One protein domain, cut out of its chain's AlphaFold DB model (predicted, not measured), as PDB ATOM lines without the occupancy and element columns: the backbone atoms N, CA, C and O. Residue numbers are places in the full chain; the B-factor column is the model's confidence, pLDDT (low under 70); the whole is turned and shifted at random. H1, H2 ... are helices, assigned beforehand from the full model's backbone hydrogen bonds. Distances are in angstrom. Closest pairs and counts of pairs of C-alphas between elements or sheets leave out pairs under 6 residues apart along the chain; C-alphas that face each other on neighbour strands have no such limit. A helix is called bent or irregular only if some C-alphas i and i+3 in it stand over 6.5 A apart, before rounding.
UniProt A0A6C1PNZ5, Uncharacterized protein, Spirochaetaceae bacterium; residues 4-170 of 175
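AT A GLANCE: This is residues 4 to 170 of the 175 residues of an uncharacterized protein of Spirochaetaceae bacterium (UniProt A0A6C1PNZ5). Three helical hairpins are joined side to side: H1 with H2 packs through H1 on H3 with H4, and H3 packs in turn on the first part of the long, kinked H8, which folds back as H9. Short helices H5 to H7 follow H4, and H11 packs on H8. The 167 printed residues hold eleven named helices, H1 to H11 in order, and no named strand; the class is all helix. The whole is compact, with a radius of gyration of the C-alphas of 15.6 A and spans of 45 by 38 by 26 A.

HOW THE PARTS SIT: H1, residues 4 to 19, and H2, residues 24 to 32, form a hairpin; they touch, closest at C-alphas 13 and 31, 5.7 A, with a tilt of 35.4 degrees, only just steep. H1 touches H3, residues 34 to 45, closest at C-alphas 9 and 40, 6.0 A, at a steep tilt of 52 degrees. H3 and H4, residues 51 to 66, form a hairpin at a shallow tilt of 23 degrees; their closest C-alphas, 43 and 51, are 4.6 A apart. H4 touches H5, residues 70 to 73, only at the corner, closest at C-alphas 65 and 73, 5.5 A. H6, residues 77 to 81, is close to but not clearly touching H7, residues 85 to 90, with C-alphas 79 and 86 closest at 5.3 A. H7 touches H4 at C-alphas 90 and 58, the closest, 4.9 A. H8, residues 98 to 126, touches H3 with residues 100 to 108 alone, closest at C-alphas 104 and 42, 6.4 A. H8 and H9, residues 139 to 152, form a hairpin at a shallow tilt of 20 degrees, closest at C-alphas 103 and 150, 4.8 A. H10, residues 156 to 159, only just touches H3, with 3 pairs of C-alphas within 8 A, the closest 158 and 38 at 7.1 A. H11, residues 164 to 169, touches H8, closest at C-alphas 167 and 111, 5.3 A. H1 and H8 are apart. Each O i to N i+4 pair is within hydrogen-bond range in H1, H2, H4, H9 and H11; the counts are 6 of 8 in H3, 23 of 25 in H8, 0 of 1 in H6 and 0 of 2 in H7, where O i to N i+3 gives 1 of 2 in H6 and 2 of 3 in H7, and H5 and H10 are too short for an i+4 pair.

IN THESE COORDINATES: H1 begins at C-alpha 4 (166.314, 173.844, 145.699) and is 22.2 A long; H4 is 22.5 A and H9 19.7 A. H8, 37.7 A, has a kink of 63 degrees near residue 120 and ends at C-alpha 126 (149.745, 132.795, 139.270). H3, H7 and H8 are irregular: C-alphas 40 and 43 are 7.1 A apart, 86 and 89 7.3 A, 118 and 121 7.6 A. H11 ends at C-alpha 169 (150.009, 151.096, 153.617).

THE WHOLE: The two C-alphas farthest apart, Asp 4 and Val 125, are 46.8 A apart. The printed part has no cut. The link from H8 to H9, residues 127 to 138, is long. No printed residue has a pLDDT under 70.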
ATOM      1  N   ASP A   4     165.725 174.149 147.007       83.62
ATOM      2  CA  ASP A   4     166.314 173.844 145.699       83.62
ATOM      3  C   ASP A   4     166.389 172.332 145.446       83.62
ATOM      4  O   ASP A   4     166.082 171.866 144.348       83.62
ATOM      5  N   SER A   5     166.705 171.541 146.477       86.31
ATOM      6  CA  SER A   5     166.670 170.078 146.391       86.31
ATOM      7  C   SER A   5     165.244 169.551 146.202       86.31
ATOM      8  O   SER A   5     165.044 168.670 145.370       86.31
ATOM      9  N   LYS A   6     164.238 170.121 146.888       89.69
ATOM     10  CA  LYS A   6     162.817 169.767 146.675       89.69
ATOM     11  C   LYS A   6     162.386 170.020 145.220       89.69
ATOM     12  O   LYS A   6     161.807 169.132 144.601       89.69
ATOM     13  N   ALA A   7     162.727 171.183 144.659       91.56
ATOM     14  CA  ALA A   7     162.421 171.509 143.262       91.56
ATOM     15  C   ALA A   7     163.165 170.602 142.265       91.56
ATOM     16  O   ALA A   7     162.608 170.210 141.241       91.56
ATOM     17  N   THR A   8     164.407 170.229 142.583       94.75
ATOM     18  CA  THR A   8     165.203 169.312 141.756       94.75
ATOM     19  C   THR A   8     164.579 167.919 141.731       94.75
ATOM     20  O   THR A   8     164.399 167.363 140.653       94.75
ATOM     21  N   VAL A   9     164.187 167.370 142.885       96.69
ATOM     22  CA  VAL A   9     163.515 166.063 142.970       96.69
ATOM     23  C   VAL A   9     162.242 166.027 142.122       96.69
ATOM     24  O   VAL A   9     162.029 165.080 141.368       96.69
ATOM     25  N   GLU A  10     161.410 167.065 142.205       96.88
ATOM     26  CA  GLU A  10     160.182 167.146 141.409       96.88
ATOM     27  C   GLU A  10     160.478 167.182 139.904       96.88
ATOM     28  O   GLU A  10     159.856 166.448 139.133       96.88
ATOM     29  N   ALA A  11     161.481 167.960 139.487       97.75
ATOM     30  CA  ALA A  11     161.920 167.990 138.096       97.75
ATOM     31  C   ALA A  11     162.430 166.619 137.615       97.75
ATOM     32  O   ALA A  11     162.154 166.238 136.477       97.75
ATOM     33  N   LEU A  12     163.127 165.855 138.462       98.25
ATOM     34  CA  LEU A  12     163.604 164.512 138.112       98.25
ATOM     35  C   LEU A  12     162.457 163.525 137.918       98.25
ATOM     36  O   LEU A  12     162.464 162.785 136.939       98.25
ATOM     37  N   LEU A  13     161.451 163.538 138.796       98.44
ATOM     38  CA  LEU A  13     160.262 162.695 138.638       98.44
ATOM     39  C   LEU A  13     159.553 162.989 137.307       98.44
ATOM     40  O   LEU A  13     159.231 162.063 136.567       98.44
ATOM     41  N   GLN A  14     159.387 164.269 136.958       98.31
ATOM     42  CA  GLN A  14     158.810 164.693 135.675       98.31
ATOM     43  C   GLN A  14     159.652 164.223 134.477       98.31
ATOM     44  O   GLN A  14     159.120 163.710 133.493       98.31
ATOM     45  N   GLN A  15     160.978 164.367 134.553       98.50
ATOM     46  CA  GLN A  15     161.892 163.941 133.490       98.50
ATOM     47  C   GLN A  15     161.885 162.424 133.292       98.50
ATOM     48  O   GLN A  15     161.874 161.965 132.151       98.50
ATOM     49  N   VAL A  16     161.861 161.647 134.378       98.31
ATOM     50  CA  VAL A  16     161.759 160.186 134.310       98.31
ATOM     51  C   VAL A  16     160.404 159.777 133.732       98.31
ATOM     52  O   VAL A  16     160.374 158.983 132.795       98.31
ATOM     53  N   ALA A  17     159.297 160.360 134.202       98.06
ATOM     54  CA  ALA A  17     157.969 160.099 133.641       98.06
ATOM     55  C   ALA A  17     157.936 160.357 132.122       98.06
ATOM     56  O   ALA A  17     157.496 159.503 131.351       98.06
ATOM     57  N   ALA A  18     158.506 161.481 131.675       98.06
ATOM     58  CA  ALA A  18     158.625 161.806 130.256       98.06
ATOM     59  C   ALA A  18     159.521 160.814 129.487       98.06
ATOM     60  O   ALA A  18     159.167 160.397 128.383       98.06
ATOM     61  N   ALA A  19     160.657 160.398 130.059       98.06
ATOM     62  CA  ALA A  19     161.565 159.426 129.446       98.06
ATOM     63  C   ALA A  19     160.891 158.059 129.231       98.06
ATOM     64  O   ALA A  19     161.093 157.427 128.192       98.06
ATOM     65  N   PHE A  20     160.035 157.648 130.168       97.25
ATOM     66  CA  PHE A  20     159.218 156.438 130.073       97.25
ATOM     67  C   PHE A  20     157.865 156.655 129.379       97.25
ATOM     68  O   PHE A  20     157.040 155.742 129.350       97.25
ATOM     69  N   ARG A  21     157.649 157.834 128.777       96.94
ATOM     70  CA  ARG A  21     156.449 158.196 128.002       96.94
ATOM     71  C   ARG A  21     155.146 158.011 128.775       96.94
ATOM     72  O   ARG A  21     154.163 157.541 128.207       96.94
ATOM     73  N   PHE A  22     155.149 158.369 130.053       97.31
ATOM     74  CA  PHE A  22     153.925 158.383 130.841       97.31
ATOM     75  C   PHE A  22     152.955 159.381 130.214       97.31
ATOM     76  O   PHE A  22     153.358 160.474 129.795       97.31
ATOM     77  N   ASP A  23     151.680 159.014 130.142       96.62
ATOM     78  CA  ASP A  23     150.649 159.991 129.828       96.62
ATOM     79  C   ASP A  23     150.486 160.999 130.981       96.62
ATOM     80  O   ASP A  23     151.204 160.978 131.990       96.62
ATOM     81  N   ARG A  24     149.564 161.944 130.814       96.81
ATOM     82  CA  ARG A  24     149.339 162.985 131.815       96.81
ATOM     83  C   ARG A  24     148.904 162.401 133.163       96.81
ATOM     84  O   ARG A  24     149.460 162.789 134.187       96.81
ATOM     85  N   ASP A  25     147.951 161.478 133.156       96.94
ATOM     86  CA  ASP A  25     147.360 160.919 134.373       96.94
ATOM     87  C   ASP A  25     148.352 159.976 135.071       96.94
ATOM     88  O   ASP A  25     148.432 159.929 136.300       96.94
ATOM     89  N   GLU A  26     149.138 159.221 134.304       96.69
ATOM     90  CA  GLU A  26     150.268 158.441 134.804       96.69
ATOM     91  C   GLU A  26     151.338 159.342 135.434       96.69
ATOM     92  O   GLU A  26     151.828 159.042 136.523       96.69
ATOM     93  N   THR A  27     151.685 160.457 134.786       97.62
ATOM     94  CA  THR A  27     152.691 161.404 135.294       97.62
ATOM     95  C   THR A  27     152.241 162.035 136.608       97.62
ATOM     96  O   THR A  27     153.008 162.059 137.570       97.62
ATOM     97  N   GLU A  28     150.995 162.513 136.675       96.88
ATOM     98  CA  GLU A  28     150.428 163.115 137.887       96.88
ATOM     99  C   GLU A  28     150.449 162.116 139.059       96.88
ATOM    100  O   GLU A  28     150.901 162.459 140.157       96.88
ATOM    101  N   ARG A  29     150.063 160.852 138.822       96.19
ATOM    102  CA  ARG A  29     150.097 159.794 139.848       96.19
ATOM    103  C   ARG A  29     151.514 159.427 140.277       96.19
ATOM    104  O   ARG A  29     151.770 159.312 141.474       96.19
ATOM    105  N   PHE A  30     152.443 159.296 139.334       96.81
ATOM    106  CA  PHE A  30     153.838 158.963 139.624       96.81
ATOM    107  C   PHE A  30     154.542 160.044 140.448       96.81
ATOM    108  O   PHE A  30     155.187 159.743 141.450       96.81
ATOM    109  N   VAL A  31     154.385 161.316 140.075       96.62
ATOM    110  CA  VAL A  31     155.014 162.453 140.773       96.62
ATOM    111  C   VAL A  31     154.453 162.628 142.189       96.62
ATOM    112  O   VAL A  31     155.176 163.053 143.101       96.62
ATOM    113  N   ALA A  32     153.178 162.281 142.385       95.06
ATOM    114  CA  ALA A  32     152.520 162.288 143.686       95.06
ATOM    115  C   ALA A  32     152.841 161.051 144.542       95.06
ATOM    116  O   ALA A  32     152.586 161.072 145.744       95.06
ATOM    117  N   LYS A  33     153.405 159.981 143.964       95.25
ATOM    118  CA  LYS A  33     153.611 158.701 144.649       95.25
ATOM    119  C   LYS A  33     154.680 158.822 145.750       95.25
ATOM    120  O   LYS A  33     155.850 159.032 145.424       95.25
ATOM    121  N   PRO A  34     154.339 158.595 147.035       95.94
ATOM    122  CA  PRO A  34     155.290 158.703 148.147       95.94
ATOM    123  C   PRO A  34     156.560 157.864 147.967       95.94
ATOM    124  O   PRO A  34     157.666 158.369 148.137       95.94
ATOM    125  N   LEU A  35     156.416 156.609 147.523       96.56
ATOM    126  CA  LEU A  35     157.552 155.719 147.279       96.56
ATOM    127  C   LEU A  35     158.490 156.257 146.186       96.56
ATOM    128  O   LEU A  35     159.698 156.314 146.396       96.56
ATOM    129  N   ALA A  36     157.950 156.726 145.055       97.56
ATOM    130  CA  ALA A  36     158.763 157.320 143.991       97.56
ATOM    131  C   ALA A  36     159.499 158.573 144.491       97.56
ATOM    132  O   ALA A  36     160.688 158.756 144.233       97.56
ATOM    133  N   ARG A  37     158.815 159.417 145.271       97.94
ATOM    134  CA  ARG A  37     159.411 160.611 145.880       97.94
ATOM    135  C   ARG A  37     160.512 160.262 146.875       97.94
ATOM    136  O   ARG A  37     161.530 160.953 146.889       97.94
ATOM    137  N   LEU A  38     160.340 159.211 147.678       97.94
ATOM    138  CA  LEU A  38     161.362 158.736 148.611       97.94
ATOM    139  C   LEU A  38     162.594 158.242 147.852       97.94
ATOM    140  O   LEU A  38     163.694 158.707 148.139       97.94
ATOM    141  N   ILE A  39     162.402 157.386 146.845       98.06
ATOM    142  CA  ILE A  39     163.477 156.876 145.980       98.06
ATOM    143  C   ILE A  39     164.258 158.037 145.349       98.06
ATOM    144  O   ILE A  39     165.485 158.074 145.403       98.06
ATOM    145  N   ALA A  40     163.552 159.039 144.821       98.25
ATOM    146  CA  ALA A  40     164.169 160.216 144.220       98.25
ATOM    147  C   ALA A  40     164.922 161.098 145.235       98.25
ATOM    148  O   ALA A  40     165.922 161.726 144.893       98.25
ATOM    149  N   SER A  41     164.426 161.185 146.473       98.44
ATOM    150  CA  SER A  41     164.944 162.105 147.494       98.44
ATOM    151  C   SER A  41     166.074 161.512 148.327       98.44
ATOM    152  O   SER A  41     166.915 162.263 148.819       98.44
ATOM    153  N   LEU A  42     166.107 160.190 148.501       98.25
ATOM    154  CA  LEU A  42     167.038 159.518 149.406       98.25
ATOM    155  C   LEU A  42     168.514 159.856 149.123       98.25
ATOM    156  O   LEU A  42     169.209 160.221 150.074       98.25
ATOM    157  N   PRO A  43     168.999 159.881 147.862       98.38
ATOM    158  CA  PRO A  43     170.381 160.269 147.583       98.38
ATOM    159  C   PRO A  43     170.712 161.706 148.016       98.38
ATOM    160  O   PRO A  43     171.826 161.981 148.464       98.38
ATOM    161  N   PHE A  44     169.748 162.629 147.910       98.25
ATOM    162  CA  PHE A  44     169.911 164.022 148.339       98.25
ATOM    163  C   PHE A  44     169.895 164.152 149.859       98.25
ATOM    164  O   PHE A  44     170.736 164.855 150.416       98.25
ATOM    165  N   LEU A  45     168.955 163.477 150.526       97.94
ATOM    166  CA  LEU A  45     168.843 163.479 151.986       97.94
ATOM    167  C   LEU A  45     170.096 162.904 152.645       97.94
ATOM    168  O   LEU A  45     170.557 163.438 153.648       97.94
ATOM    169  N   ALA A  46     170.664 161.853 152.054       98.00
ATOM    170  CA  ALA A  46     171.895 161.243 152.527       98.00
ATOM    171  C   ALA A  46     173.155 162.053 152.184       98.00
ATOM    172  O   ALA A  46     174.215 161.765 152.722       98.00
ATOM    173  N   GLY A  47     173.088 163.039 151.282       97.50
ATOM    174  CA  GLY A  47     174.281 163.755 150.821       97.50
ATOM    175  C   GLY A  47     175.251 162.861 150.039       97.50
ATOM    176  O   GLY A  47     176.457 162.920 150.267       97.50
ATOM    177  N   CYS A  48     174.728 162.009 149.150       97.88
ATOM    178  CA  CYS A  48     175.539 161.171 148.260       97.88
ATOM    179  C   CYS A  48     176.400 162.015 147.301       97.88
ATOM    180  O   CYS A  48     176.087 163.175 147.036       97.88
ATOM    181  N   ASP A  49     177.438 161.415 146.711       97.88
ATOM    182  CA  ASP A  49     178.398 162.118 145.838       97.88
ATOM    183  C   ASP A  49     177.753 162.659 144.546       97.88
ATOM    184  O   ASP A  49     178.097 163.733 144.041       97.88
ATOM    185  N   HIS A  50     176.806 161.901 143.985       97.06
ATOM    186  CA  HIS A  50     176.132 162.195 142.717       97.06
ATOM    187  C   HIS A  50     174.611 162.014 142.834       97.06
ATOM    188  O   HIS A  50     174.023 161.214 142.103       97.06
ATOM    189  N   PRO A  51     173.942 162.770 143.722       97.25
ATOM    190  CA  PRO A  51     172.598 162.439 144.187       97.25
ATOM    191  C   PRO A  51     171.567 162.448 143.053       97.25
ATOM    192  O   PRO A  51     170.704 161.581 142.996       97.25
ATOM    193  N   GLN A  52     171.707 163.365 142.091       97.81
ATOM    194  CA  GLN A  52     170.836 163.427 140.919       97.81
ATOM    195  C   GLN A  52     170.972 162.199 140.008       97.81
ATOM    196  O   GLN A  52     169.962 161.658 139.567       97.81
ATOM    197  N   ARG A  53     172.205 161.765 139.710       97.69
ATOM    198  CA  ARG A  53     172.437 160.598 138.845       97.69
ATOM    199  C   ARG A  53     171.889 159.341 139.514       97.69
ATOM    200  O   ARG A  53     171.118 158.621 138.892       97.69
ATOM    201  N   THR A  54     172.221 159.157 140.788       98.00
ATOM    202  CA  THR A  54     171.739 158.045 141.607       98.00
ATOM    203  C   THR A  54     170.209 158.009 141.661       98.00
ATOM    204  O   THR A  54     169.616 156.968 141.407       98.00
ATOM    205  N   ALA A  55     169.549 159.152 141.881       98.12
ATOM    206  CA  ALA A  55     168.088 159.228 141.896       98.12
ATOM    207  C   ALA A  55     167.455 158.806 140.557       98.12
ATOM    208  O   ALA A  55     166.465 158.081 140.550       98.12
ATOM    209  N   VAL A  56     168.021 159.228 139.419       98.19
ATOM    210  CA  VAL A  56     167.519 158.835 138.088       98.19
ATOM    211  C   VAL A  56     167.696 157.338 137.845       98.19
ATOM    212  O   VAL A  56     166.776 156.700 137.335       98.19
ATOM    213  N   GLU A  57     168.847 156.772 138.215       97.88
ATOM    214  CA  GLU A  57     169.113 155.334 138.104       97.88
ATOM    215  C   GLU A  57     168.101 154.525 138.928       97.88
ATOM    216  O   GLU A  57     167.444 153.630 138.391       97.88
ATOM    217  N   HIS A  58     167.898 154.895 140.196       98.25
ATOM    218  CA  HIS A  58     166.963 154.208 141.094       98.25
ATOM    219  C   HIS A  58     165.513 154.321 140.616       98.25
ATOM    220  O   HIS A  58     164.789 153.326 140.578       98.25
ATOM    221  N   LEU A  59     165.086 155.514 140.184       98.12
ATOM    222  CA  LEU A  59     163.753 155.721 139.614       98.12
ATOM    223  C   LEU A  59     163.545 154.924 138.323       98.12
ATOM    224  O   LEU A  59     162.463 154.381 138.114       98.12
ATOM    225  N   GLY A  60     164.560 154.841 137.463       97.69
ATOM    226  CA  GLY A  60     164.492 154.056 136.234       97.69
ATOM    227  C   GLY A  60     164.255 152.576 136.524       97.69
ATOM    228  O   GLY A  60     163.348 151.976 135.948       97.69
ATOM    229  N   VAL A  61     165.010 152.008 137.468       97.31
ATOM    230  CA  VAL A  61     164.818 150.617 137.905       97.31
ATOM    231  C   VAL A  61     163.447 150.424 138.553       97.31
ATOM    232  O   VAL A  61     162.754 149.460 138.232       97.31
ATOM    233  N   TYR A  62     163.004 151.359 139.395       97.44
ATOM    234  CA  TYR A  62     161.673 151.318 139.999       97.44
ATOM    235  C   TYR A  62     160.559 151.284 138.943       97.44
ATOM    236  O   TYR A  62     159.698 150.406 138.987       97.44
ATOM    237  N   VAL A  63     160.597 152.171 137.944       97.06
ATOM    238  CA  VAL A  63     159.600 152.192 136.863       97.06
ATOM    239  C   VAL A  63     159.631 150.890 136.058       97.06
ATOM    240  O   VAL A  63     158.577 150.300 135.817       97.06
ATOM    241  N   LEU A  64     160.818 150.391 135.701       96.12
ATOM    242  CA  LEU A  64     160.970 149.106 135.010       96.12
ATOM    243  C   LEU A  64     160.419 147.929 135.836       96.12
ATOM    244  O   LEU A  64     159.824 147.006 135.274       96.12
ATOM    245  N   SER A  65     160.536 147.976 137.164       95.06
ATOM    246  CA  SER A  65     159.961 146.962 138.058       95.06
ATOM    247  C   SER A  65     158.427 146.982 138.111       95.06
ATOM    248  O   SER A  65     157.810 146.009 138.542       95.06
ATOM    249  N   CYS A  66     157.798 148.061 137.642       93.38
ATOM    250  CA  CYS A  66     156.356 148.280 137.734       93.38
ATOM    251  C   CYS A  66     155.610 148.135 136.404       93.38
ATOM    252  O   CYS A  66     154.400 147.907 136.432       93.38
ATOM    253  N   LYS A  67     156.292 148.290 135.261       92.38
ATOM    254  CA  LYS A  67     155.658 148.287 133.931       92.38
ATOM    255  C   LYS A  67     155.907 146.985 133.162       92.38
ATOM    256  O   LYS A  67     155.938 145.908 133.750       92.38
ATOM    257  N   GLU A  68     156.048 147.058 131.841       90.94
ATOM    258  CA  GLU A  68     156.064 145.907 130.932       90.94
ATOM    259  C   GLU A  68     157.219 144.935 131.216       90.94
ATOM    260  O   GLU A  68     157.118 143.750 130.914       90.94
ATOM    261  N   THR A  69     158.303 145.411 131.834       94.25
ATOM    262  CA  THR A  69     159.456 144.590 132.226       94.25
ATOM    263  C   THR A  69     159.332 143.962 133.613       94.25
ATOM    264  O   THR A  69     160.264 143.288 134.043       94.25
ATOM    265  N   ARG A  70     158.206 144.145 134.319       91.75
ATOM    266  CA  ARG A  70     158.011 143.704 135.712       91.75
ATOM    267  C   ARG A  70     158.355 142.233 135.954       91.75
ATOM    268  O   ARG A  70     158.832 141.904 137.033       91.75
ATOM    269  N   GLU A  71     158.161 141.357 134.969       92.25
ATOM    270  CA  GLU A  71     158.478 139.928 135.109       92.25
ATOM    271  C   GLU A  71     159.969 139.655 135.329       92.25
ATOM    272  O   GLU A  71     160.321 138.770 136.103       92.25
ATOM    273  N   ALA A  72     160.848 140.460 134.720       93.06
ATOM    274  CA  ALA A  72     162.294 140.379 134.936       93.06
ATOM    275  C   ALA A  72     162.705 140.807 136.354       93.06
ATOM    276  O   ALA A  72     163.828 140.556 136.778       93.06
ATOM    277  N   PHE A  73     161.789 141.450 137.079       93.19
ATOM    278  CA  PHE A  73     161.951 141.873 138.459       93.19
ATOM    279  C   PHE A  73     161.061 141.058 139.395       93.19
ATOM    280  O   PHE A  73     160.773 141.538 140.482       93.19
ATOM    281  N   TYR A  74     160.549 139.881 139.032       93.00
ATOM    282  CA  TYR A  74     159.913 139.032 140.042       93.00
ATOM    283  C   TYR A  74     160.949 138.496 141.027       93.00
ATOM    284  O   TYR A  74     162.103 138.288 140.663       93.00
ATOM    285  N   ALA A  75     160.526 138.298 142.279       94.06
ATOM    286  CA  ALA A  75     161.393 137.649 143.251       94.06
ATOM    287  C   ALA A  75     161.736 136.240 142.773       94.06
ATOM    288  O   ALA A  75     160.923 135.551 142.151       94.06
ATOM    289  N   THR A  76     162.936 135.819 143.117       94.25
ATOM    290  CA  THR A  76     163.489 134.500 142.863       94.25
ATOM    291  C   THR A  76     163.940 133.885 144.189       94.25
ATOM    292  O   THR A  76     164.115 134.610 145.168       94.25
ATOM    293  N   PRO A  77     164.193 132.568 144.248       95.00
ATOM    294  CA  PRO A  77     164.772 131.954 145.444       95.00
ATOM    295  C   PRO A  77     166.135 132.539 145.856       95.00
ATOM    296  O   PRO A  77     166.547 132.388 146.999       95.00
ATOM    297  N   GLU A  78     166.857 133.204 144.949       92.06
ATOM    298  CA  GLU A  78     168.127 133.872 145.271       92.06
ATOM    299  C   GLU A  78     167.910 135.125 146.138       92.06
ATOM    300  O   GLU A  78     168.777 135.478 146.941       92.06
ATOM    301  N   ASP A  79     166.733 135.751 146.035       92.88
ATOM    302  CA  ASP A  79     166.335 136.917 146.829       92.88
ATOM    303  C   ASP A  79     165.945 136.550 148.273       92.88
ATOM    304  O   ASP A  79     165.910 137.416 149.145       92.88
ATOM    305  N   ASP A  80     165.700 135.268 148.560       94.81
ATOM    306  CA  ASP A  80     165.264 134.792 149.881       94.81
ATOM    307  C   ASP A  80     166.323 135.043 150.975       94.81
ATOM    308  O   ASP A  80     165.992 135.107 152.158       94.81
ATOM    309  N   ARG A  81     167.593 135.227 150.586       92.25
ATOM    310  CA  ARG A  81     168.737 135.400 151.499       92.25
ATOM    311  C   ARG A  81     168.641 136.636 152.394       92.25
ATOM    312  O   ARG A  81     169.127 136.601 153.521       92.25
ATOM    313  N   ASP A  82     168.094 137.730 151.871       91.00
ATOM    314  CA  ASP A  82     168.011 139.015 152.559       91.00
ATOM    315  C   ASP A  82     167.017 139.938 151.839       91.00
ATOM    316  O   ASP A  82     167.007 140.016 150.612       91.00
ATOM    317  N   VAL A  83     166.209 140.687 152.595       94.62
ATOM    318  CA  VAL A  83     165.189 141.587 152.029       94.62
ATOM    319  C   VAL A  83     165.782 142.659 151.105       94.62
ATOM    320  O   VAL A  83     165.152 143.046 150.125       94.62
ATOM    321  N   TYR A  84     167.003 143.127 151.369       95.62
ATOM    322  CA  TYR A  84     167.685 144.124 150.549       95.62
ATOM    323  C   TYR A  84     168.326 143.531 149.300       95.62
ATOM    324  O   TYR A  84     168.536 144.282 148.348       95.62
ATOM    325  N   ALA A  85     168.573 142.215 149.242       92.25
ATOM    326  CA  ALA A  85     169.038 141.563 148.013       92.25
ATOM    327  C   ALA A  85     168.071 141.845 146.855       92.25
ATOM    328  O   ALA A  85     168.482 142.187 145.749       92.25
ATOM    329  N   ARG A  86     166.772 141.851 147.162       92.44
ATOM    330  CA  ARG A  86     165.710 142.155 146.208       92.44
ATOM    331  C   ARG A  86     165.743 143.595 145.671       92.44
ATOM    332  O   ARG A  86     165.228 143.859 144.583       92.44
ATOM    333  N   LEU A  87     166.336 144.518 146.430       93.62
ATOM    334  CA  LEU A  87     166.487 145.936 146.089       93.62
ATOM    335  C   LEU A  87     167.847 146.259 145.453       93.62
ATOM    336  O   LEU A  87     168.023 147.366 144.941       93.62
ATOM    337  N   GLU A  88     168.787 145.311 145.457       89.50
ATOM    338  CA  GLU A  88     170.182 145.507 145.056       89.50
ATOM    339  C   GLU A  88     170.281 146.100 143.647       89.50
ATOM    340  O   GLU A  88     170.920 147.129 143.461       89.50
ATOM    341  N   ALA A  89     169.521 145.562 142.690       85.56
ATOM    342  CA  ALA A  89     169.531 146.010 141.295       85.56
ATOM    343  C   ALA A  89     169.191 147.501 141.088       85.56
ATOM    344  O   ALA A  89     169.489 148.047 140.026       85.56
ATOM    345  N   GLY A  90     168.535 148.150 142.055       86.00
ATOM    346  CA  GLY A  90     168.015 149.507 141.910       86.00
ATOM    347  C   GLY A  90     168.385 150.478 143.016       86.00
ATOM    348  O   GLY A  90     167.881 151.591 142.963       86.00
ATOM    349  N   MET A  91     169.199 150.091 144.004       92.00
ATOM    350  CA  MET A  91     169.426 150.894 145.216       92.00
ATOM    351  C   MET A  91     170.896 150.910 145.659       92.00
ATOM    352  O   MET A  91     171.238 150.610 146.803       92.00
ATOM    353  N   HIS A  92     171.788 151.281 144.745       94.69
ATOM    354  CA  HIS A  92     173.206 151.497 145.045       94.69
ATOM    355  C   HIS A  92     173.519 152.975 145.305       94.69
ATOM    356  O   HIS A  92     173.130 153.841 144.523       94.69
ATOM    357  N   PHE A  93     174.266 153.265 146.371       97.00
ATOM    358  CA  PHE A  93     174.627 154.627 146.776       97.00
ATOM    359  C   PHE A  93     176.151 154.799 146.789       97.00
ATOM    360  O   PHE A  93     176.876 153.897 147.208       97.00
ATOM    361  N   SER A  94     176.632 155.965 146.348       96.69
ATOM    362  CA  SER A  94     178.037 156.381 146.491       96.69
ATOM    363  C   SER A  94     178.132 157.504 147.516       96.69
ATOM    364  O   SER A  94     177.464 158.534 147.366       96.69
ATOM    365  N   GLY A  95     178.958 157.302 148.541       96.81
ATOM    366  CA  GLY A  95     179.094 158.238 149.654       96.81
ATOM    367  C   GLY A  95     177.819 158.346 150.495       96.81
ATOM    368  O   GLY A  95     177.024 157.408 150.579       96.81
ATOM    369  N   GLY A  96     177.637 159.510 151.119       97.50
ATOM    370  CA  GLY A  96     176.463 159.840 151.924       97.50
ATOM    371  C   GLY A  96     176.425 159.236 153.334       97.50
ATOM    372  O   GLY A  96     177.200 158.348 153.702       97.50
ATOM    373  N   ASP A  97     175.499 159.754 154.138       98.31
ATOM    374  CA  ASP A  97     175.209 159.300 155.493       98.31
ATOM    375  C   ASP A  97     174.519 157.930 155.460       98.31
ATOM    376  O   ASP A  97     173.354 157.790 155.072       98.31
ATOM    377  N   GLN A  98     175.255 156.911 155.902       98.06
ATOM    378  CA  GLN A  98     174.801 155.524 155.903       98.06
ATOM    379  C   GLN A  98     173.590 155.294 156.813       98.06
ATOM    380  O   GLN A  98     172.774 154.425 156.518       98.06
ATOM    381  N   ALA A  99     173.427 156.077 157.883       98.38
ATOM    382  CA  ALA A  99     172.273 155.959 158.769       98.38
ATOM    383  C   ALA A  99     170.993 156.452 158.071       98.38
ATOM    384  O   ALA A  99     169.943 155.818 158.174       98.38
ATOM    385  N   ILE A 100     171.091 157.539 157.298       98.50
ATOM    386  CA  ILE A 100     169.978 158.054 156.490       98.50
ATOM    387  C   ILE A 100     169.636 157.091 155.350       98.50
ATOM    388  O   ILE A 100     168.456 156.817 155.122       98.50
ATOM    389  N   ILE A 101     170.646 156.540 154.668       98.44
ATOM    390  CA  ILE A 101     170.446 155.540 153.608       98.44
ATOM    391  C   ILE A 101     169.743 154.305 154.169       98.44
ATOM    392  O   ILE A 101     168.704 153.914 153.641       98.44
ATOM    393  N   ALA A 102     170.259 153.728 155.258       98.06
ATOM    394  CA  ALA A 102     169.677 152.545 155.888       98.06
ATOM    395  C   ALA A 102     168.215 152.779 156.290       98.06
ATOM    396  O   ALA A 102     167.353 151.950 156.001       98.06
ATOM    397  N   ARG A 103     167.912 153.947 156.867       98.12
ATOM    398  CA  ARG A 103     166.543 154.340 157.214       98.12
ATOM    399  C   ARG A 103     165.615 154.380 155.994       98.12
ATOM    400  O   ARG A 103     164.524 153.815 156.031       98.12
ATOM    401  N   GLY A 104     166.034 155.044 154.916       98.06
ATOM    402  CA  GLY A 104     165.233 155.149 153.692       98.06
ATOM    403  C   GLY A 104     165.040 153.800 153.004       98.06
ATOM    404  O   GLY A 104     163.936 153.476 152.572       98.06
ATOM    405  N   MET A 105     166.086 152.975 152.981       98.19
ATOM    406  CA  MET A 105     166.023 151.603 152.483       98.19
ATOM    407  C   MET A 105     165.067 150.738 153.302       98.19
ATOM    408  O   MET A 105     164.336 149.939 152.723       98.19
ATOM    409  N   ALA A 106     165.020 150.910 154.625       97.94
ATOM    410  CA  ALA A 106     164.075 150.195 155.474       97.94
ATOM    411  C   ALA A 106     162.614 150.571 155.168       97.94
ATOM    412  O   ALA A 106     161.776 149.678 155.078       97.94
ATOM    413  N   LEU A 107     162.309 151.851 154.914       97.50
ATOM    414  CA  LEU A 107     160.973 152.278 154.464       97.50
ATOM    415  C   LEU A 107     160.588 151.666 153.109       97.50
ATOM    416  O   LEU A 107     159.479 151.161 152.953       97.50
ATOM    417  N   ILE A 108     161.509 151.670 152.141       97.56
ATOM    418  CA  ILE A 108     161.295 151.054 150.822       97.56
ATOM    419  C   ILE A 108     161.040 149.545 150.982       97.56
ATOM    420  O   ILE A 108     160.069 149.013 150.440       97.56
ATOM    421  N   ALA A 109     161.873 148.857 151.765       97.19
ATOM    422  CA  ALA A 109     161.723 147.434 152.044       97.19
ATOM    423  C   ALA A 109     160.405 147.119 152.769       97.19
ATOM    424  O   ALA A 109     159.758 146.135 152.425       97.19
ATOM    425  N   LEU A 110     159.958 147.961 153.709       96.19
ATOM    426  CA  LEU A 110     158.658 147.807 154.373       96.19
ATOM    427  C   LEU A 110     157.510 147.824 153.368       96.19
ATOM    428  O   LEU A 110     156.658 146.938 153.405       96.19
ATOM    429  N   THR A 111     157.494 148.788 152.448       95.25
ATOM    430  CA  THR A 111     156.471 148.840 151.397       95.25
ATOM    431  C   THR A 111     156.487 147.570 150.540       95.25
ATOM    432  O   THR A 111     155.440 146.984 150.278       95.25
ATOM    433  N   MET A 112     157.673 147.082 150.168       95.75
ATOM    434  CA  MET A 112     157.820 145.842 149.400       95.75
ATOM    435  C   MET A 112     157.331 144.598 150.160       95.75
ATOM    436  O   MET A 112     156.632 143.760 149.592       95.75
ATOM    437  N   VAL A 113     157.686 144.455 151.438       96.19
ATOM    438  CA  VAL A 113     157.277 143.307 152.265       96.19
ATOM    439  C   VAL A 113     155.760 143.287 152.443       96.19
ATOM    440  O   VAL A 113     155.151 142.227 152.307       96.19
ATOM    441  N   ASN A 114     155.134 144.445 152.666       94.44
ATOM    442  CA  ASN A 114     153.676 144.536 152.765       94.44
ATOM    443  C   ASN A 114     152.976 144.145 151.456       94.44
ATOM    444  O   ASN A 114     151.951 143.459 151.494       94.44
ATOM    445  N   ASP A 115     153.554 144.494 150.305       94.06
ATOM    446  CA  ASP A 115     153.072 144.026 149.004       94.06
ATOM    447  C   ASP A 115     153.127 142.495 148.898       94.06
ATOM    448  O   ASP A 115     152.125 141.875 148.542       94.06
ATOM    449  N   TYR A 116     154.238 141.863 149.293       95.75
ATOM    450  CA  TYR A 116     154.333 140.399 149.294       95.75
ATOM    451  C   TYR A 116     153.333 139.738 150.242       95.75
ATOM    452  O   TYR A 116     152.725 138.741 149.856       95.75
ATOM    453  N   VAL A 117     153.131 140.285 151.447       95.94
ATOM    454  CA  VAL A 117     152.132 139.792 152.415       95.94
ATOM    455  C   VAL A 117     150.727 139.843 151.818       95.94
ATOM    456  O   VAL A 117     149.978 138.869 151.903       95.94
ATOM    457  N   ARG A 118     150.367 140.964 151.188       94.62
ATOM    458  CA  ARG A 118     149.060 141.139 150.545       94.62
ATOM    459  C   ARG A 118     148.874 140.172 149.377       94.62
ATOM    460  O   ARG A 118     147.800 139.583 149.225       94.62
ATOM    461  N   ASP A 119     149.911 140.001 148.566       95.19
ATOM    462  CA  ASP A 119     149.806 139.325 147.275       95.19
ATOM    463  C   ASP A 119     150.017 137.798 147.371       95.19
ATOM    464  O   ASP A 119     149.810 137.104 146.377       95.19
ATOM    465  N   VAL A 120     150.278 137.237 148.568       95.81
ATOM    466  CA  VAL A 120     150.473 135.784 148.820       95.81
ATOM    467  C   VAL A 120     149.473 134.900 148.066       95.81
ATOM    468  O   VAL A 120     149.850 133.897 147.455       95.81
ATOM    469  N   THR A 121     148.180 135.236 148.123       95.44
ATOM    470  CA  THR A 121     147.132 134.404 147.505       95.44
ATOM    471  C   THR A 121     147.167 134.498 145.983       95.44
ATOM    472  O   THR A 121     147.064 133.479 145.301       95.44
ATOM    473  N   VAL A 122     147.324 135.710 145.445       94.25
ATOM    474  CA  VAL A 122     147.345 135.955 143.998       94.25
ATOM    475  C   VAL A 122     148.606 135.360 143.381       94.25
ATOM    476  O   VAL A 122     148.511 134.650 142.382       94.25
ATOM    477  N   ASP A 123     149.766 135.563 144.002       95.00
ATOM    478  CA  ASP A 123     151.039 135.021 143.529       95.00
ATOM    479  C   ASP A 123     151.023 133.495 143.490       95.00
ATOM    480  O   ASP A 123     151.448 132.902 142.497       95.00
ATOM    481  N   ARG A 124     150.430 132.848 144.502       93.25
ATOM    482  CA  ARG A 124     150.242 131.392 144.510       93.25
ATOM    483  C   ARG A 124     149.388 130.915 143.336       93.25
ATOM    484  O   ARG A 124     149.739 129.924 142.702       93.25
ATOM    485  N   VAL A 125     148.278 131.597 143.043       95.25
ATOM    486  CA  VAL A 125     147.403 131.258 141.903       95.25
ATOM    487  C   VAL A 125     148.132 131.447 140.571       95.25
ATOM    488  O   VAL A 125     147.950 130.650 139.654       95.25
ATOM    489  N   LEU A 126     148.972 132.476 140.471       92.69
ATOM    490  CA  LEU A 126     149.745 132.795 139.270       92.69
ATOM    491  C   LEU A 126     151.054 131.996 139.146       92.69
ATOM    492  O   LEU A 126     151.757 132.158 138.152       92.69
ATOM    493  N   GLY A 127     151.397 131.156 140.129       93.12
ATOM    494  CA  GLY A 127     152.654 130.401 140.146       93.12
ATOM    495  C   GLY A 127     153.906 131.273 140.290       93.12
ATOM    496  O   GLY A 127     154.984 130.858 139.869       93.12
ATOM    497  N   LYS A 128     153.778 132.480 140.853       94.62
ATOM    498  CA  LYS A 128     154.899 133.392 141.110       94.62
ATOM    499  C   LYS A 128     155.569 133.050 142.436       94.62
ATOM    500  O   LYS A 128     154.897 132.703 143.407       94.62
ATOM    501  N   HIS A 129     156.894 133.183 142.483       95.88
ATOM    502  CA  HIS A 129     157.632 133.075 143.739       95.88
ATOM    503  C   HIS A 129     157.317 134.278 144.630       95.88
ATOM    504  O   HIS A 129     157.372 135.428 144.191       95.88
ATOM    505  N   ASN A 130     156.981 133.993 145.882       97.31
ATOM    506  CA  ASN A 130     156.687 134.982 146.907       97.31
ATOM    507  C   ASN A 130     157.406 134.533 148.194       97.31
ATOM    508  O   ASN A 130     157.001 133.518 148.771       97.31
ATOM    509  N   PRO A 131     158.449 135.257 148.643       96.81
ATOM    510  CA  PRO A 131     159.277 134.850 149.785       96.81
ATOM    511  C   PRO A 131     158.506 134.699 151.104       96.81
ATOM    512  O   PRO A 131     158.874 133.902 151.966       96.81
ATOM    513  N   VAL A 132     157.403 135.435 151.269       97.25
ATOM    514  CA  VAL A 132     156.525 135.307 152.440       97.25
ATOM    515  C   VAL A 132     155.706 134.020 152.342       97.25
ATOM    516  O   VAL A 132     155.580 133.274 153.311       97.25
ATOM    517  N   ALA A 133     155.173 133.710 151.158       96.25
ATOM    518  CA  ALA A 133     154.369 132.510 150.936       96.25
ATOM    519  C   ALA A 133     155.172 131.205 151.079       96.25
ATOM    520  O   ALA A 133     154.591 130.178 151.443       96.25
ATOM    521  N   THR A 134     156.474 131.235 150.776       95.19
ATOM    522  CA  THR A 134     157.401 130.102 150.938       95.19
ATOM    523  C   THR A 134     157.944 129.968 152.362       95.19
ATOM    524  O   THR A 134     158.561 128.950 152.674       95.19
ATOM    525  N   GLY A 135     157.705 130.959 153.229       95.50
ATOM    526  CA  GLY A 135     158.256 131.016 154.585       95.50
ATOM    527  C   GLY A 135     159.740 131.386 154.635       95.50
ATOM    528  O   GLY A 135     160.345 131.283 155.699       95.50
ATOM    529  N   ALA A 136     160.331 131.800 153.511       96.88
ATOM    530  CA  ALA A 136     161.700 132.305 153.474       96.88
ATOM    531  C   ALA A 136     161.832 133.630 154.235       96.88
ATOM    532  O   ALA A 136     162.831 133.863 154.914       96.88
ATOM    533  N   TRP A 137     160.809 134.482 154.150       97.38
ATOM    534  CA  TRP A 137     160.692 135.690 154.957       97.38
ATOM    535  C   TRP A 137     159.611 135.509 156.022       97.38
ATOM    536  O   TRP A 137     158.426 135.394 155.701       97.38
ATOM    537  N   ASP A 138     160.012 135.545 157.294       97.19
ATOM    538  CA  ASP A 138     159.087 135.740 158.411       97.19
ATOM    539  C   ASP A 138     158.616 137.201 158.392       97.19
ATOM    540  O   ASP A 138     159.326 138.111 158.819       97.19
ATOM    541  N   ALA A 139     157.449 137.449 157.791       95.94
ATOM    542  CA  ALA A 139     156.962 138.809 157.581       95.94
ATOM    543  C   ALA A 139     156.743 139.593 158.892       95.94
ATOM    544  O   ALA A 139     157.182 140.743 158.935       95.94
ATOM    545  N   PRO A 140     156.117 139.034 159.951       96.50
ATOM    546  CA  PRO A 140     156.043 139.702 161.250       96.50
ATOM    547  C   PRO A 140     157.408 140.142 161.796       96.50
ATOM    548  O   PRO A 140     157.575 141.324 162.097       96.50
ATOM    549  N   GLU A 141     158.387 139.232 161.861       97.19
ATOM    550  CA  GLU A 141     159.734 139.548 162.363       97.19
ATOM    551  C   GLU A 141     160.425 140.596 161.477       97.19
ATOM    552  O   GLU A 141     161.055 141.543 161.957       97.19
ATOM    553  N   LEU A 142     160.280 140.463 160.158       96.81
ATOM    554  CA  LEU A 142     160.890 141.364 159.192       96.81
ATOM    555  C   LEU A 142     160.316 142.782 159.284       96.81
ATOM    556  O   LEU A 142     161.077 143.748 159.240       96.81
ATOM    557  N   ILE A 143     158.997 142.916 159.433       96.62
ATOM    558  CA  ILE A 143     158.323 144.210 159.593       96.62
ATOM    559  C   ILE A 143     158.746 144.880 160.901       96.62
ATOM    560  O   ILE A 143     159.038 146.077 160.889       96.62
ATOM    561  N   GLU A 144     158.819 144.135 162.006       97.31
ATOM    562  CA  GLU A 144     159.301 144.652 163.295       97.31
ATOM    563  C   GLU A 144     160.737 145.172 163.164       97.31
ATOM    564  O   GLU A 144     161.008 146.346 163.422       97.31
ATOM    565  N   ARG A 145     161.638 144.346 162.623       97.69
ATOM    566  CA  ARG A 145     163.044 144.707 162.411       97.69
ATOM    567  C   ARG A 145     163.215 145.952 161.541       97.69
ATOM    568  O   ARG A 145     164.037 146.813 161.847       97.69
ATOM    569  N   LEU A 146     162.481 146.047 160.432       97.75
ATOM    570  CA  LEU A 146     162.557 147.210 159.549       97.75
ATOM    571  C   LEU A 146     161.966 148.459 160.218       97.75
ATOM    572  O   LEU A 146     162.520 149.547 160.076       97.75
ATOM    573  N   THR A 147     160.891 148.307 160.991       97.50
ATOM    574  CA  THR A 147     160.297 149.394 161.782       97.50
ATOM    575  C   THR A 147     161.297 149.955 162.792       97.50
ATOM    576  O   THR A 147     161.467 151.174 162.884       97.50
ATOM    577  N   ASP A 148     162.019 149.087 163.496       97.81
ATOM    578  CA  ASP A 148     163.065 149.494 164.436       97.81
ATOM    579  C   ASP A 148     164.187 150.275 163.747       97.81
ATOM    580  O   ASP A 148     164.631 151.306 164.255       97.81
ATOM    581  N   GLN A 149     164.607 149.849 162.552       97.44
ATOM    582  CA  GLN A 149     165.608 150.579 161.770       97.44
ATOM    583  C   GLN A 149     165.123 151.966 161.334       97.44
ATOM    584  O   GLN A 149     165.892 152.928 161.392       97.44
ATOM    585  N   VAL A 150     163.853 152.094 160.937       97.50
ATOM    586  CA  VAL A 150     163.260 153.399 160.605       97.50
ATOM    587  C   VAL A 150     163.246 154.321 161.828       97.50
ATOM    588  O   VAL A 150     163.566 155.507 161.714       97.50
ATOM    589  N   ASN A 151     162.913 153.779 163.001       97.06
ATOM    590  CA  ASN A 151     162.822 154.531 164.252       97.06
ATOM    591  C   ASN A 151     164.187 154.866 164.874       97.06
ATOM    592  O   ASN A 151     164.294 155.842 165.619       97.06
ATOM    593  N   ALA A 152     165.239 154.107 164.557       97.69
ATOM    594  CA  ALA A 152     166.589 154.325 165.079       97.69
ATOM    595  C   ALA A 152     167.213 155.661 164.634       97.69
ATOM    596  O   ALA A 152     168.115 156.179 165.294       97.69
ATOM    597  N   VAL A 153     166.736 156.233 163.524       97.25
ATOM    598  CA  VAL A 153     167.265 157.470 162.941       97.25
ATOM    599  C   VAL A 153     166.121 158.452 162.731       97.25
ATOM    600  O   VAL A 153     165.181 158.185 161.990       97.25
ATOM    601  N   ARG A 154     166.191 159.630 163.356       95.75
ATOM    602  CA  ARG A 154     165.192 160.686 163.147       95.75
ATOM    603  C   ARG A 154     165.501 161.457 161.864       95.75
ATOM    604  O   ARG A 154     166.557 162.074 161.773       95.75
ATOM    605  N   CYS A 155     164.561 161.498 160.920       97.19
ATOM    606  CA  CYS A 155     164.686 162.285 159.690       97.19
ATOM    607  C   CYS A 155     163.328 162.901 159.295       97.19
ATOM    608  O   CYS A 155     162.601 162.313 158.492       97.19
ATOM    609  N   PRO A 156     162.975 164.084 159.839       96.06
ATOM    610  CA  PRO A 156     161.667 164.699 159.610       96.06
ATOM    611  C   PRO A 156     161.368 164.945 158.130       96.06
ATOM    612  O   PRO A 156     160.238 164.788 157.692       96.06
ATOM    613  N   GLU A 157     162.379 165.292 157.332       96.31
ATOM    614  CA  GLU A 157     162.171 165.541 155.904       96.31
ATOM    615  C   GLU A 157     161.896 164.272 155.100       96.31
ATOM    616  O   GLU A 157     161.288 164.359 154.037       96.31
ATOM    617  N   MET A 158     162.336 163.110 155.586       96.81
ATOM    618  CA  MET A 158     161.956 161.820 155.016       96.81
ATOM    619  C   MET A 158     160.529 161.450 155.435       96.81
ATOM    620  O   MET A 158     159.768 160.971 154.601       96.81
ATOM    621  N   ASP A 159     160.147 161.752 156.678       96.31
ATOM    622  CA  ASP A 159     158.786 161.528 157.189       96.31
ATOM    623  C   ASP A 159     157.738 162.403 156.487       96.31
ATOM    624  O   ASP A 159     156.606 161.974 156.306       96.31
ATOM    625  N   GLU A 160     158.116 163.604 156.032       95.69
ATOM    626  CA  GLU A 160     157.283 164.449 155.158       95.69
ATOM    627  C   GLU A 160     157.015 163.819 153.778       95.69
ATOM    628  O   GLU A 160     156.101 164.251 153.076       95.69
ATOM    629  N   ILE A 161     157.853 162.874 153.339       96.00
ATOM    630  CA  ILE A 161     157.765 162.247 152.014       96.00
ATOM    631  C   ILE A 161     157.034 160.911 152.090       96.00
ATOM    632  O   ILE A 161     156.160 160.648 151.266       96.00
ATOM    633  N   LEU A 162     157.450 160.064 153.030       95.31
ATOM    634  CA  LEU A 162     156.839 158.781 153.330       95.31
ATOM    635  C   LEU A 162     157.071 158.491 154.811       95.31
ATOM    636  O   LEU A 162     158.176 158.120 155.216       95.31
ATOM    637  N   SER A 163     156.031 158.670 155.616       92.81
ATOM    638  CA  SER A 163     156.062 158.286 157.025       92.81
ATOM    639  C   SER A 163     156.082 156.762 157.186       92.81
ATOM    640  O   SER A 163     155.745 156.015 156.268       92.81
ATOM    641  N   LEU A 164     156.451 156.282 158.376       90.50
ATOM    642  CA  LEU A 164     156.391 154.854 158.702       90.50
ATOM    643  C   LEU A 164     154.973 154.286 158.518       90.50
ATOM    644  O   LEU A 164     154.811 153.227 157.917       90.50
ATOM    645  N   GLU A 165     153.954 155.003 158.995       88.44
ATOM    646  CA  GLU A 165     152.550 154.599 158.861       88.44
ATOM    647  C   GLU A 165     152.157 154.472 157.384       88.44
ATOM    648  O   GLU A 165     151.675 153.425 156.953       88.44
ATOM    649  N   GLU A 166     152.460 155.485 156.571       84.06
ATOM    650  CA  GLU A 166     152.206 155.430 155.129       84.06
ATOM    651  C   GLU A 166     153.018 154.328 154.444       84.06
ATOM    652  O   GLU A 166     152.494 153.656 153.563       84.06
ATOM    653  N   GLY A 167     154.266 154.096 154.855       79.00
ATOM    654  CA  GLY A 167     155.131 153.045 154.315       79.00
ATOM    655  C   GLY A 167     154.538 151.647 154.472       79.00
ATOM    656  O   GLY A 167     154.720 150.810 153.585       79.00
ATOM    657  N   THR A 168     153.776 151.417 155.548       80.94
ATOM    658  CA  THR A 168     153.062 150.149 155.773       80.94
ATOM    659  C   THR A 168     151.800 149.977 154.926       80.94
ATOM    660  O   THR A 168     151.354 148.853 154.708       80.94
ATOM    661  N   LEU A 169     151.236 151.077 154.423       81.69
ATOM    662  CA  LEU A 169     150.009 151.096 153.617       81.69
ATOM    663  C   LEU A 169     150.271 151.360 152.127       81.69
ATOM    664  O   LEU A 169     149.368 151.219 151.299       81.69
ATOM    665  N   ALA A 170     151.482 151.792 151.781       79.44
ATOM    666  CA  ALA A 170     151.873 152.113 150.424       79.44
ATOM    667  C   ALA A 170     151.938 150.855 149.546       79.44
ATOM    668  O   ALA A 170     152.134 149.740 150.015       79.44
TER     669      ALA A 170